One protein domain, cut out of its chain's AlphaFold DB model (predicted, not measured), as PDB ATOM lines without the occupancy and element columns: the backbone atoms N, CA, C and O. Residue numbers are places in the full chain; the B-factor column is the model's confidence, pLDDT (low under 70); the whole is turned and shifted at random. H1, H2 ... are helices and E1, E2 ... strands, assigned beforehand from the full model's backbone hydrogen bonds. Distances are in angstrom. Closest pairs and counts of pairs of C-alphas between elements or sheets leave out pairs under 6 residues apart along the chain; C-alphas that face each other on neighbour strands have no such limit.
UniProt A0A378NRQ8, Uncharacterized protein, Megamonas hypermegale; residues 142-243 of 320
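AT A GLANCE: This is residues 142 to 243 of the 320 residues of an uncharacterized protein of Megamonas hypermegale (UniProt A0A378NRQ8). One twisted sheet of five antiparallel strands, in the order E1, E4, E7, E5, E6, makes the body; its two long strands, E4 and E7, run side by side and fold over together near one end. The short helix H1 covers edge strand E1 on one face, and a small second sheet, the antiparallel pair E2 and E3, sits toward the other end of the long axis. The printed part has 102 residues, with one named helix and seven named strands in the order E1, E2, H1, E3, E4, E5, E6, E7, and its class is mostly strand. It is compact, with a radius of gyration of the C-alphas of 14.3 A, yet elongated, spanning 44 by 25 by 23 A.

HOW THE PARTS SIT: E1, residues 142 to 148, is an edge strand and the antiparallel neighbour of E4, residues 181 to 197; N 145 and O 186 are 2.9 A apart, within hydrogen-bond range. E2, residues 152 to 155, and E1 meet only through their link. E2 is antiparallel to E3, residues 169 to 171, with N 170 and O 154 at 2.8 A. H1, residues 157 to 162, is on the larger sheet at a height over the sheet of 8.0 A. It lies over E1 and runs along the strands, at 23 degrees to E1 on the local plane; the closest C-alphas of the two, those of Ile 144 and Gln 158, are 5.3 A apart. In H1, 1 of 2 O i to N i+4 pairs is within hydrogen-bond range. E4 is antiparallel to E7, residues 227 to 242, with N 185 and O 238 at 2.8 A and N 195 and O 231 at 2.9 A. E4 bends by 135 degrees at residue 194, and E7 bends by 142 degrees at residue 230. E7 is also antiparallel to E5, residues 206 to 214, with N 211 and O 237 at 2.8 A. E5 forms a hairpin with edge strand E6, residues 219 to 221, with N 212 and O 220 at 2.8 A. E2 and E7 are apart, for instance.

IN THESE COORDINATES: E1 begins at C-alpha 142 (162.883, 160.330, 207.837) and measures 20.3 A from first to last C-alpha. E2 measures 6.9 A, H1 8.2 A and E3 6.6 A. E4, the longest strand by residues, begins at C-alpha 181 (142.779, 150.564, 220.284) and measures 26.5 A. E5 measures 23.9 A and E6 6.8 A. E7 measures 25.4 A and ends at C-alpha 242 (140.835, 152.382, 216.010).

THE WHOLE: The two C-alphas farthest apart, those of Asn 174 and Val 230, are 45.0 A apart. The printed part has no cut and no long link. Mean pLDDT of the printed part is 83.2; residues 149 to 151 are under 70.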
ATOM      1  N   SER A 142     161.609 160.868 207.337       79.38
ATOM      2  CA  SER A 142     162.883 160.330 207.837       79.38
ATOM      3  C   SER A 142     162.679 159.108 208.725       79.38
ATOM      4  O   SER A 142     163.242 158.046 208.468       79.38
ATOM      5  N   THR A 143     161.844 159.249 209.752       79.12
ATOM      6  CA  THR A 143     161.593 158.204 210.743       79.12
ATOM      7  C   THR A 143     160.133 158.222 211.143       79.12
ATOM      8  O   THR A 143     159.563 159.280 211.399       79.12
ATOM      9  N   ILE A 144     159.546 157.032 211.239       81.00
ATOM     10  CA  ILE A 144     158.177 156.832 211.700       81.00
ATOM     11  C   ILE A 144     158.237 155.840 212.851       81.00
ATOM     12  O   ILE A 144     158.626 154.689 212.653       81.00
ATOM     13  N   THR A 145     157.883 156.288 214.050       82.81
ATOM     14  CA  THR A 145     157.759 155.417 215.220       82.81
ATOM     15  C   THR A 145     156.293 155.186 215.548       82.81
ATOM     16  O   THR A 145     155.452 156.080 215.439       82.81
ATOM     17  N   PHE A 146     155.991 153.943 215.910       83.88
ATOM     18  CA  PHE A 146     154.652 153.476 216.231       83.88
ATOM     19  C   PHE A 146     154.631 152.981 217.673       83.88
ATOM     20  O   PHE A 146     155.452 152.148 218.062       83.88
ATOM     21  N   TYR A 147     153.672 153.484 218.441       81.50
ATOM     22  CA  TYR A 147     153.402 153.056 219.805       81.50
ATOM     23  C   TYR A 147     151.922 152.757 219.957       81.50
ATOM     24  O   TYR A 147     151.071 153.491 219.455       81.50
ATOM     25  N   ASN A 148     151.600 151.702 220.689       81.00
ATOM     26  CA  ASN A 148     150.225 151.351 220.984       81.00
ATOM     27  C   ASN A 148     150.105 150.743 222.382       81.00
ATOM     28  O   ASN A 148     151.045 150.155 222.910       81.00
ATOM     29  N   ASP A 149     148.911 150.852 222.956       68.75
ATOM     30  CA  ASP A 149     148.643 150.404 224.329       68.75
ATOM     31  C   ASP A 149     148.365 148.886 224.424       68.75
ATOM     32  O   ASP A 149     147.991 148.374 225.476       68.75
ATOM     33  N   SER A 150     148.480 148.136 223.323       69.38
ATOM     34  CA  SER A 150     148.084 146.720 223.228       69.38
ATOM     35  C   SER A 150     149.118 145.873 222.482       69.38
ATOM     36  O   SER A 150     149.996 146.393 221.806       69.38
ATOM     37  N   SER A 151     149.026 144.544 222.548       68.38
ATOM     38  CA  SER A 151     149.917 143.659 221.784       68.38
ATOM     39  C   SER A 151     149.615 143.722 220.280       68.38
ATOM     40  O   SER A 151     148.707 143.055 219.778       68.38
ATOM     41  N   CYS A 152     150.379 144.539 219.548       74.44
ATOM     42  CA  CYS A 152     150.344 144.560 218.087       74.44
ATOM     43  C   CYS A 152     151.027 143.305 217.537       74.44
ATOM     44  O   CYS A 152     152.165 143.006 217.897       74.44
ATOM     45  N   TYR A 153     150.333 142.561 216.677       71.62
ATOM     46  CA  TYR A 153     150.882 141.361 216.046       71.62
ATOM     47  C   TYR A 153     151.677 141.704 214.785       71.62
ATOM     48  O   TYR A 153     152.735 141.130 214.532       71.62
ATOM     49  N   TYR A 154     151.170 142.648 213.996       74.75
ATOM     50  CA  TYR A 154     151.829 143.112 212.786       74.75
ATOM     51  C   TYR A 154     151.508 144.579 212.553       74.75
ATOM     52  O   TYR A 154     150.346 144.978 212.588       74.75
ATOM     53  N   ASN A 155     152.541 145.357 212.262       77.69
ATOM     54  CA  ASN A 155     152.421 146.742 211.859       77.69
ATOM     55  C   ASN A 155     153.452 147.020 210.764       77.69
ATOM     56  O   ASN A 155     154.610 146.618 210.883       77.69
ATOM     57  N   ASN A 156     153.028 147.697 209.702       78.56
ATOM     58  CA  ASN A 156     153.897 148.097 208.597       78.56
ATOM     59  C   ASN A 156     153.963 149.617 208.416       78.56
ATOM     60  O   ASN A 156     154.351 150.082 207.346       78.56
ATOM     61  N   SER A 157     153.614 150.391 209.451       77.94
ATOM     62  CA  SER A 157     153.600 151.857 209.412       77.94
ATOM     63  C   SER A 157     154.910 152.422 208.889       77.94
ATOM     64  O   SER A 157     154.895 153.324 208.064       77.94
ATOM     65  N   GLN A 158     156.042 151.879 209.341       76.62
ATOM     66  CA  GLN A 158     157.350 152.411 208.981       76.62
ATOM     67  C   GLN A 158     157.668 152.234 207.492       76.62
ATOM     68  O   GLN A 158     158.063 153.199 206.854       76.62
ATOM     69  N   SER A 159     157.487 151.038 206.924       76.81
ATOM     70  CA  SER A 159     157.780 150.802 205.503       76.81
ATOM     71  C   SER A 159     156.726 151.431 204.596       76.81
ATOM     72  O   SER A 159     157.061 152.138 203.654       76.81
ATOM     73  N   ASN A 160     155.440 151.238 204.908       80.00
ATOM     74  CA  ASN A 160     154.366 151.668 204.020       80.00
ATOM     75  C   ASN A 160     154.261 153.185 203.929       80.00
ATOM     76  O   ASN A 160     154.120 153.696 202.826       80.00
ATOM     77  N   LEU A 161     154.346 153.909 205.047       78.19
ATOM     78  CA  LEU A 161     154.194 155.363 205.011       78.19
ATOM     79  C   LEU A 161     155.399 156.056 204.351       78.19
ATOM     80  O   LEU A 161     155.215 157.105 203.744       78.19
ATOM     81  N   ILE A 162     156.603 155.468 204.409       79.81
ATOM     82  CA  ILE A 162     157.763 155.947 203.632       79.81
ATOM     83  C   ILE A 162     157.515 155.754 202.129       79.81
ATOM     84  O   ILE A 162     157.767 156.668 201.347       79.81
ATOM     85  N   ASP A 163     156.950 154.609 201.737       77.75
ATOM     86  CA  ASP A 163     156.615 154.280 200.345       77.75
ATOM     87  C   ASP A 163     155.274 154.887 199.872       77.75
ATOM     88  O   ASP A 163     154.742 154.495 198.833       77.75
ATOM     89  N   ASN A 164     154.708 155.833 200.631       75.31
ATOM     90  CA  ASN A 164     153.434 156.507 200.352       75.31
ATOM     91  C   ASN A 164     152.213 155.563 200.231       75.31
ATOM     92  O   ASN A 164     151.245 155.836 199.522       75.31
ATOM     93  N   ASN A 165     152.258 154.437 200.938       80.31
ATOM     94  CA  ASN A 165     151.189 153.455 201.057       80.31
ATOM     95  C   ASN A 165     150.487 153.561 202.418       80.31
ATOM     96  O   ASN A 165     151.071 153.956 203.427       80.31
ATOM     97  N   ALA A 166     149.224 153.131 202.475       79.69
ATOM     98  CA  ALA A 166     148.461 153.127 203.720       79.69
ATOM     99  C   ALA A 166     149.097 152.204 204.778       79.69
ATOM    100  O   ALA A 166     149.418 151.041 204.494       79.69
ATOM    101  N   SER A 167     149.224 152.708 206.009       83.25
ATOM    102  CA  SER A 167     149.604 151.893 207.165       83.25
ATOM    103  C   SER A 167     148.494 150.905 207.532       83.25
ATOM    104  O   SER A 167     147.306 151.222 207.439       83.25
ATOM    105  N   ARG A 168     148.880 149.695 207.947       81.44
ATOM    106  CA  ARG A 168     147.975 148.654 208.436       81.44
ATOM    107  C   ARG A 168     148.527 148.020 209.708       81.44
ATOM    108  O   ARG A 168     149.664 147.547 209.745       81.44
ATOM    109  N   SER A 169     147.662 147.940 210.713       80.06
ATOM    110  CA  SER A 169     147.927 147.276 211.988       80.06
ATOM    111  C   SER A 169     146.998 146.075 212.156       80.06
ATOM    112  O   SER A 169     145.787 146.189 211.961       80.06
ATOM    113  N   TYR A 170     147.553 144.927 212.545       79.94
ATOM    114  CA  TYR A 170     146.803 143.747 212.968       79.94
ATOM    115  C   TYR A 170     147.086 143.452 214.435       79.94
ATOM    116  O   TYR A 170     148.238 143.409 214.877       79.94
ATOM    117  N   TYR A 171     146.017 143.188 215.175       78.62
ATOM    118  CA  TYR A 171     146.055 142.965 216.611       78.62
ATOM    119  C   TYR A 171     145.715 141.525 216.941       78.62
ATOM    120  O   TYR A 171     144.746 140.977 216.418       78.62
ATOM    121  N   LEU A 172     146.500 140.932 217.840       77.31
ATOM    122  CA  LEU A 172     146.171 139.657 218.458       77.31
ATOM    123  C   LEU A 172     145.847 139.932 219.923       77.31
ATOM    124  O   LEU A 172     146.737 140.252 220.712       77.31
ATOM    125  N   LEU A 173     144.561 139.857 220.250       73.81
ATOM    126  CA  LEU A 173     144.020 140.189 221.563       73.81
ATOM    127  C   LEU A 173     143.284 138.980 222.134       73.81
ATOM    128  O   LEU A 173     142.630 138.249 221.395       73.81
ATOM    129  N   ASN A 174     143.379 138.796 223.451       71.00
ATOM    130  CA  ASN A 174     142.676 137.717 224.150       71.00
ATOM    131  C   ASN A 174     141.165 137.976 224.235       71.00
ATOM    132  O   ASN A 174     140.379 137.036 224.229       71.00
ATOM    133  N   GLU A 175     140.767 139.248 224.289       71.56
ATOM    134  CA  GLU A 175     139.375 139.685 224.349       71.56
ATOM    135  C   GLU A 175     139.144 140.874 223.404       71.56
ATOM    136  O   GLU A 175     140.060 141.682 223.191       71.56
ATOM    137  N   PRO A 176     137.933 141.009 222.835       71.94
ATOM    138  CA  PRO A 176     137.580 142.152 222.004       71.94
ATOM    139  C   PRO A 176     137.614 143.462 222.811       71.94
ATOM    140  O   PRO A 176     136.926 143.616 223.816       71.94
ATOM    141  N   GLN A 177     138.394 144.440 222.348       73.44
ATOM    142  CA  GLN A 177     138.524 145.763 222.975       73.44
ATOM    143  C   GLN A 177     137.436 146.727 222.471       73.44
ATOM    144  O   GLN A 177     137.658 147.508 221.541       73.44
ATOM    145  N   TYR A 178     136.246 146.688 223.069       70.00
ATOM    146  CA  TYR A 178     135.082 147.467 222.607       70.00
ATOM    147  C   TYR A 178     135.292 148.993 222.571       70.00
ATOM    148  O   TYR A 178     134.638 149.680 221.791       70.00
ATOM    149  N   ASN A 179     136.229 149.528 223.359       73.44
ATOM    150  CA  ASN A 179     136.537 150.966 223.395       73.44
ATOM    151  C   ASN A 179     137.532 151.423 222.308       73.44
ATOM    152  O   ASN A 179     137.881 152.606 222.240       73.44
ATOM    153  N   GLY A 180     137.961 150.507 221.437       77.88
ATOM    154  CA  GLY A 180     138.961 150.768 220.410       77.88
ATOM    155  C   GLY A 180     140.397 150.688 220.927       77.88
ATOM    156  O   GLY A 180     140.653 150.679 222.130       77.88
ATOM    157  N   ILE A 181     141.342 150.608 219.994       82.38
ATOM    158  CA  ILE A 181     142.779 150.564 220.284       82.38
ATOM    159  C   ILE A 181     143.353 151.940 219.977       82.38
ATOM    160  O   ILE A 181     143.131 152.481 218.895       82.38
ATOM    161  N   THR A 182     144.076 152.521 220.933       86.19
ATOM    162  CA  THR A 182     144.736 153.810 220.728       86.19
ATOM    163  C   THR A 182     146.144 153.586 220.184       86.19
ATOM    164  O   THR A 182     146.931 152.827 220.752       86.19
ATOM    165  N   GLU A 183     146.444 154.250 219.073       85.94
ATOM    166  CA  GLU A 183     147.736 154.200 218.394       85.94
ATOM    167  C   GLU A 183     148.332 155.607 218.351       85.94
ATOM    168  O   GLU A 183     147.629 156.585 218.089       85.94
ATOM    169  N   THR A 184     149.631 155.711 218.606       87.56
ATOM    170  CA  THR A 184     150.397 156.952 218.500       87.56
ATOM    171  C   THR A 184     151.482 156.774 217.451       87.56
ATOM    172  O   THR A 184     152.339 155.896 217.559       87.56
ATOM    173  N   TYR A 185     151.436 157.626 216.438       87.19
ATOM    174  CA  TYR A 185     152.393 157.709 215.351       87.19
ATOM    175  C   TYR A 185     153.230 158.955 215.554       87.19
ATOM    176  O   TYR A 185     152.679 160.035 215.735       87.19
ATOM    177  N   ASN A 186     154.545 158.833 215.487       88.56
ATOM    178  CA  ASN A 186     155.435 159.982 215.483       88.56
ATOM    179  C   ASN A 186     156.240 159.962 214.184       88.56
ATOM    180  O   ASN A 186     157.005 159.034 213.920       88.56
ATOM    181  N   ILE A 187     155.974 160.958 213.347       88.38
ATOM    182  CA  ILE A 187     156.449 161.096 211.978       88.38
ATOM    183  C   ILE A 187     157.423 162.270 211.953       88.38
ATOM    184  O   ILE A 187     157.032 163.417 212.162       88.38
ATOM    185  N   LEU A 188     158.695 161.999 211.684       88.75
ATOM    186  CA  LEU A 188     159.726 163.021 211.545       88.75
ATOM    187  C   LEU A 188     160.054 163.252 210.072       88.75
ATOM    188  O   LEU A 188     160.092 162.316 209.271       88.75
ATOM    189  N   PHE A 189     160.333 164.503 209.722       88.75
ATOM    190  CA  PHE A 189     160.773 164.879 208.382       88.75
ATOM    191  C   PHE A 189     162.301 164.844 208.265       88.75
ATOM    192  O   PHE A 189     163.022 164.740 209.262       88.75
ATOM    193  N   ASN A 190     162.817 164.888 207.037       85.94
ATOM    194  CA  ASN A 190     164.260 164.938 206.769       85.94
ATOM    195  C   ASN A 190     164.902 166.299 207.101       85.94
ATOM    196  O   ASN A 190     166.055 166.355 207.522       85.94
ATOM    197  N   LYS A 191     164.159 167.388 206.898       86.88
ATOM    198  CA  LYS A 191     164.520 168.776 207.208       86.88
ATOM    199  C   LYS A 191     163.311 169.470 207.845       86.88
ATOM    200  O   LYS A 191     162.222 168.902 207.881       86.88
ATOM    201  N   ASN A 192     163.503 170.678 208.359       89.81
ATOM    202  CA  ASN A 192     162.392 171.470 208.881       89.81
ATOM    203  C   ASN A 192     161.576 172.070 207.728       89.81
ATOM    204  O   ASN A 192     162.149 172.467 206.708       89.81
ATOM    205  N   TYR A 193     160.260 172.177 207.908       88.38
ATOM    206  CA  TYR A 193     159.346 172.737 206.909       88.38
ATOM    207  C   TYR A 193     158.379 173.739 207.523       88.38
ATOM    208  O   TYR A 193     157.997 173.617 208.683       88.38
ATOM    209  N   PHE A 194     157.939 174.708 206.724       87.75
ATOM    210  CA  PHE A 194     156.854 175.605 207.104       87.75
ATOM    211  C   PHE A 194     155.512 174.967 206.762       87.75
ATOM    212  O   PHE A 194     155.267 174.612 205.612       87.75
ATOM    213  N   CYS A 195     154.646 174.836 207.762       86.69
ATOM    214  CA  CYS A 195     153.338 174.208 207.634       86.69
ATOM    215  C   CYS A 195     152.248 175.117 208.209       86.69
ATOM    216  O   CYS A 195     152.448 175.781 209.230       86.69
ATOM    217  N   ASN A 196     151.100 175.152 207.538       89.69
ATOM    218  CA  ASN A 196     149.908 175.908 207.931       89.69
ATOM    219  C   ASN A 196     148.601 175.117 207.759       89.69
ATOM    220  O   ASN A 196     147.528 175.649 208.045       89.69
ATOM    221  N   PHE A 197     148.681 173.890 207.247       86.94
ATOM    222  CA  PHE A 197     147.537 173.034 206.968       86.94
ATOM    223  C   PHE A 197     147.977 171.571 206.976       86.94
ATOM    224  O   PHE A 197     149.043 171.240 206.457       86.94
ATOM    225  N   ILE A 198     147.154 170.702 207.559       86.50
ATOM    226  CA  ILE A 198     147.397 169.261 207.623       86.50
ATOM    227  C   ILE A 198     146.094 168.548 207.281       86.50
ATOM    228  O   ILE A 198     145.083 168.751 207.955       86.50
ATOM    229  N   ASP A 199     146.163 167.687 206.273       87.38
ATOM    230  CA  ASP A 199     145.110 166.746 205.912       87.38
ATOM    231  C   ASP A 199     145.618 165.319 206.135       87.38
ATOM    232  O   ASP A 199     146.752 164.979 205.782       87.38
ATOM    233  N   ILE A 200     144.791 164.505 206.786       85.38
ATOM    234  CA  ILE A 200     145.097 163.122 207.141       85.38
ATOM    235  C   ILE A 200     143.904 162.261 206.748       85.38
ATOM    236  O   ILE A 200     142.847 162.291 207.378       85.38
ATOM    237  N   SER A 201     144.110 161.431 205.731       85.12
ATOM    238  CA  SER A 201     143.129 160.438 205.303       85.12
ATOM    239  C   SER A 201     143.157 159.212 206.216       85.12
ATOM    240  O   SER A 201     144.201 158.584 206.398       85.12
ATOM    241  N   LEU A 202     141.999 158.839 206.764       81.94
ATOM    242  CA  LEU A 202     141.851 157.703 207.677       81.94
ATOM    243  C   LEU A 202     140.799 156.714 207.196       81.94
ATOM    244  O   LEU A 202     139.793 157.084 206.595       81.94
ATOM    245  N   VAL A 203     141.015 155.442 207.526       81.19
ATOM    246  CA  VAL A 203     140.081 154.352 207.247       81.19
ATOM    247  C   VAL A 203     139.794 153.623 208.552       81.19
ATOM    248  O   VAL A 203     140.705 153.066 209.152       81.19
ATOM    249  N   ASN A 204     138.525 153.600 208.968       79.12
ATOM    250  CA  ASN A 204     138.042 152.894 210.167       79.12
ATOM    251  C   ASN A 204     138.665 153.338 211.512       79.12
ATOM    252  O   ASN A 204     138.601 152.599 212.500       79.12
ATOM    253  N   CYS A 205     139.216 154.551 211.556       83.88
ATOM    254  CA  CYS A 205     139.839 155.144 212.736       83.88
ATOM    255  C   CYS A 205     139.411 156.605 212.881       83.88
ATOM    256  O   CYS A 205     139.162 157.273 211.879       83.88
ATOM    257  N   ASP A 206     139.415 157.102 214.117       85.19
ATOM    258  CA  ASP A 206     139.144 158.505 214.436       85.19
ATOM    259  C   ASP A 206     140.404 159.180 215.005       85.19
ATOM    260  O   ASP A 206     141.142 158.572 215.788       85.19
ATOM    261  N   ILE A 207     140.656 160.445 214.650       85.94
ATOM    262  CA  ILE A 207     141.750 161.237 215.240       85.94
ATOM    263  C   ILE A 207     141.334 161.660 216.640       85.94
ATOM    264  O   ILE A 207     140.316 162.325 216.815       85.94
ATOM    265  N   LYS A 208     142.137 161.300 217.642       87.19
ATOM    266  CA  LYS A 208     141.992 161.834 219.000       87.19
ATOM    267  C   LYS A 208     142.787 163.118 219.180       87.19
ATOM    268  O   LYS A 208     142.319 164.011 219.870       87.19
ATOM    269  N   GLN A 209     143.993 163.178 218.618       89.19
ATOM    270  CA  GLN A 209     144.883 164.321 218.788       89.19
ATOM    271  C   GLN A 209     145.897 164.398 217.646       89.19
ATOM    272  O   GLN A 209     146.433 163.370 217.230       89.19
ATOM    273  N   CYS A 210     146.199 165.610 217.185       90.19
ATOM    274  CA  CYS A 210     147.292 165.883 216.258       90.19
ATOM    275  C   CYS A 210     148.201 166.960 216.863       90.19
ATOM    276  O   CYS A 210     147.762 168.068 217.164       90.19
ATOM    277  N   LEU A 211     149.470 166.622 217.066       90.94
ATOM    278  CA  LEU A 211     150.485 167.469 217.679       90.94
ATOM    279  C   LEU A 211     151.582 167.770 216.655       90.94
ATOM    280  O   LEU A 211     152.180 166.867 216.077       90.94
ATOM    281  N   LEU A 212     151.899 169.043 216.462       90.31
ATOM    282  CA  LEU A 212     153.065 169.475 215.699       90.31
ATOM    283  C   LEU A 212     154.309 169.449 216.578       90.31
ATOM    284  O   LEU A 212     154.291 170.016 217.670       90.31
ATOM    285  N   ILE A 213     155.393 168.851 216.083       90.38
ATOM    286  CA  ILE A 213     156.706 168.871 216.734       90.38
ATOM    287  C   ILE A 213     157.495 170.048 216.157       90.38
ATOM    288  O   ILE A 213     157.878 170.033 214.984       90.38
ATOM    289  N   LEU A 214     157.734 171.069 216.978       89.94
ATOM    290  CA  LEU A 214     158.518 172.248 216.610       89.94
ATOM    291  C   LEU A 214     160.030 171.964 216.625       89.94
ATOM    292  O   LEU A 214     160.497 170.905 217.053       89.94
ATOM    293  N   THR A 215     160.811 172.927 216.139       86.31
ATOM    294  CA  THR A 215     162.280 172.844 216.064       86.31
ATOM    295  C   THR A 215     162.948 172.723 217.438       86.31
ATOM    296  O   THR A 215     163.958 172.031 217.570       86.31
ATOM    297  N   ASP A 216     162.346 173.310 218.473       85.50
ATOM    298  CA  ASP A 216     162.750 173.213 219.882       85.50
ATOM    299  C   ASP A 216     162.265 171.922 220.574       85.50
ATOM    300  O   ASP A 216     162.490 171.729 221.766       85.50
ATOM    301  N   SER A 217     161.638 171.005 219.826       81.06
ATOM    302  CA  SER A 217     160.992 169.779 220.324       81.06
ATOM    303  C   SER A 217     159.769 170.010 221.220       81.06
ATOM    304  O   SER A 217     159.269 169.054 221.821       81.06
ATOM    305  N   SER A 218     159.249 171.239 221.295       88.19
ATOM    306  CA  SER A 218     157.944 171.488 221.905       88.19
ATOM    307  C   SER A 218     156.821 170.953 221.009       88.19
ATOM    308  O   SER A 218     156.968 170.821 219.789       88.19
ATOM    309  N   LYS A 219     155.696 170.590 221.634       89.88
ATOM    310  CA  LYS A 219     154.531 170.022 220.953       89.88
ATOM    311  C   LYS A 219     153.356 170.980 221.040       89.88
ATOM    312  O   LYS A 219     153.041 171.459 222.128       89.88
ATOM    313  N   ILE A 220     152.700 171.235 219.912       89.44
ATOM    314  CA  ILE A 220     151.512 172.093 219.851       89.44
ATOM    315  C   ILE A 220     150.365 171.329 219.216       89.44
ATOM    316  O   ILE A 220     150.504 170.810 218.113       89.44
ATOM    317  N   GLU A 221     149.226 171.306 219.895       90.06
ATOM    318  CA  GLU A 221     148.002 170.719 219.364       90.06
ATOM    319  C   GLU A 221     147.395 171.585 218.268       90.06
ATOM    320  O   GLU A 221     147.304 172.809 218.396       90.06
ATOM    321  N   VAL A 222     147.017 170.926 217.177       88.50
ATOM    322  CA  VAL A 222     146.343 171.534 216.036       88.50
ATOM    323  C   VAL A 222     145.146 170.689 215.644       88.50
ATOM    324  O   VAL A 222     145.180 169.459 215.696       88.50
ATOM    325  N   GLU A 223     144.087 171.366 215.220       85.56
ATOM    326  CA  GLU A 223     142.970 170.709 214.560       85.56
ATOM    327  C   GLU A 223     143.377 170.341 213.128       85.56
ATOM    328  O   GLU A 223     144.007 171.121 212.412       85.56
ATOM    329  N   THR A 224     143.049 169.119 212.719       85.38
ATOM    330  CA  THR A 224     143.239 168.629 211.350       85.38
ATOM    331  C   THR A 224     142.170 169.190 210.420       85.38
ATOM    332  O   THR A 224     141.047 169.432 210.858       85.38
ATOM    333  N   ASN A 225     142.478 169.327 209.130       82.31
ATOM    334  CA  ASN A 225     141.578 169.865 208.098       82.31
ATOM    335  C   ASN A 225     141.181 171.338 208.299       82.31
ATOM    336  O   ASN A 225     140.220 171.812 207.691       82.31
ATOM    337  N   THR A 226     141.931 172.084 209.110       83.56
ATOM    338  CA  THR A 226     141.757 173.526 209.300       83.56
ATOM    339  C   THR A 226     143.079 174.264 209.092       83.56
ATOM    340  O   THR A 226     144.169 173.709 209.246       83.56
ATOM    341  N   TYR A 227     142.989 175.532 208.682       83.69
ATOM    342  CA  TYR A 227     144.163 176.386 208.526       83.69
ATOM    343  C   TYR A 227     144.588 176.967 209.872       83.69
ATOM    344  O   TYR A 227     143.769 177.506 210.617       83.69
ATOM    345  N   PHE A 228     145.890 176.928 210.142       88.12
ATOM    346  CA  PHE A 228     146.499 177.520 211.327       88.12
ATOM    347  C   PHE A 228     147.677 178.427 210.952       88.12
ATOM    348  O   PHE A 228     148.149 178.450 209.814       88.12
ATOM    349  N   ASN A 229     148.150 179.220 211.917       86.25
ATOM    350  CA  ASN A 229     149.280 180.126 211.702       86.25
ATOM    351  C   ASN A 229     150.523 179.350 211.255       86.25
ATOM    352  O   ASN A 229     150.868 178.349 211.879       86.25
ATOM    353  N   VAL A 230     151.205 179.850 210.219       88.44
ATOM    354  CA  VAL A 230     152.409 179.227 209.653       88.44
ATOM    355  C   VAL A 230     153.444 178.990 210.755       88.44
ATOM    356  O   VAL A 230     153.824 179.923 211.466       88.44
ATOM    357  N   LYS A 231     153.910 177.746 210.884       88.69
ATOM    358  CA  LYS A 231     154.945 177.348 211.846       88.69
ATOM    359  C   LYS A 231     156.014 176.500 211.180       88.69
ATOM    360  O   LYS A 231     155.717 175.721 210.279       88.69
ATOM    361  N   GLU A 232     157.246 176.646 211.652       91.19
ATOM    362  CA  GLU A 232     158.349 175.765 211.278       91.19
ATOM    363  C   GLU A 232     158.287 174.483 212.121       91.19
ATOM    364  O   GLU A 232     158.345 174.536 213.351       91.19
ATOM    365  N   ILE A 233     158.142 173.337 211.462       91.12
ATOM    366  CA  ILE A 233     157.949 172.031 212.093       91.12
ATOM    367  C   ILE A 233     159.047 171.049 211.684       91.12
ATOM    368  O   ILE A 233     159.552 171.073 210.561       91.12
ATOM    369  N   LYS A 234     159.387 170.156 212.613       91.56
ATOM    370  CA  LYS A 234     160.316 169.033 212.431       91.56
ATOM    371  C   LYS A 234     159.581 167.707 212.198       91.56
ATOM    372  O   LYS A 234     160.148 166.774 211.630       91.56
ATOM    373  N   GLY A 235     158.330 167.613 212.641       89.94
ATOM    374  CA  GLY A 235     157.521 166.406 212.518       89.94
ATOM    375  C   GLY A 235     156.095 166.577 213.031       89.94
ATOM    376  O   GLY A 235     155.692 167.666 213.447       89.94
ATOM    377  N   ILE A 236     155.347 165.480 213.003       90.75
ATOM    378  CA  ILE A 236     153.947 165.378 213.410       90.75
ATOM    379  C   ILE A 236     153.802 164.160 214.323       90.75
ATOM    380  O   ILE A 236     154.250 163.066 213.989       90.75
ATOM    381  N   GLU A 237     153.146 164.335 215.462       91.25
ATOM    382  CA  GLU A 237     152.701 163.251 216.328       91.25
ATOM    383  C   GLU A 237     151.177 163.135 216.255       91.25
ATOM    384  O   GLU A 237     150.445 164.062 216.589       91.25
ATOM    385  N   LEU A 238     150.698 161.986 215.796       90.25
ATOM    386  CA  LEU A 238     149.291 161.709 215.565       90.25
ATOM    387  C   LEU A 238     148.817 160.606 216.506       90.25
ATOM    388  O   LEU A 238     149.360 159.501 216.505       90.25
ATOM    389  N   LYS A 239     147.760 160.884 217.264       89.12
ATOM    390  CA  LYS A 239     147.084 159.913 218.121       89.12
ATOM    391  C   LYS A 239     145.733 159.555 217.518       89.12
ATOM    392  O   LYS A 239     144.836 160.397 217.450       89.12
ATOM    393  N   ILE A 240     145.576 158.299 217.118       88.94
ATOM    394  CA  ILE A 240     144.343 157.773 216.522       88.94
ATOM    395  C   ILE A 240     143.688 156.735 217.430       88.94
ATOM    396  O   ILE A 240     144.345 156.084 218.245       88.94
ATOM    397  N   ASN A 241     142.376 156.590 217.296       87.62
ATOM    398  CA  ASN A 241     141.584 155.564 217.953       87.62
ATOM    399  C   ASN A 241     140.932 154.661 216.914       87.62
ATOM    400  O   ASN A 241     140.062 155.086 216.154       87.62
ATOM    401  N   CYS A 242     141.324 153.398 216.924       83.81
ATOM    402  CA  CYS A 242     140.835 152.382 216.010       83.81
ATOM    403  C   CYS A 242     139.630 151.696 216.656       83.81
ATOM    404  O   CYS A 242     139.788 150.764 217.446       83.81
ATOM    405  N   ASN A 243     138.424 152.193 216.380       77.19
ATOM    406  CA  ASN A 243     137.176 151.709 216.987       77.19
ATOM    407  C   ASN A 243     136.386 150.743 216.091       77.19
ATOM    408  O   ASN A 243     135.568 149.979 216.596       77.19
TER     409      ASN A 243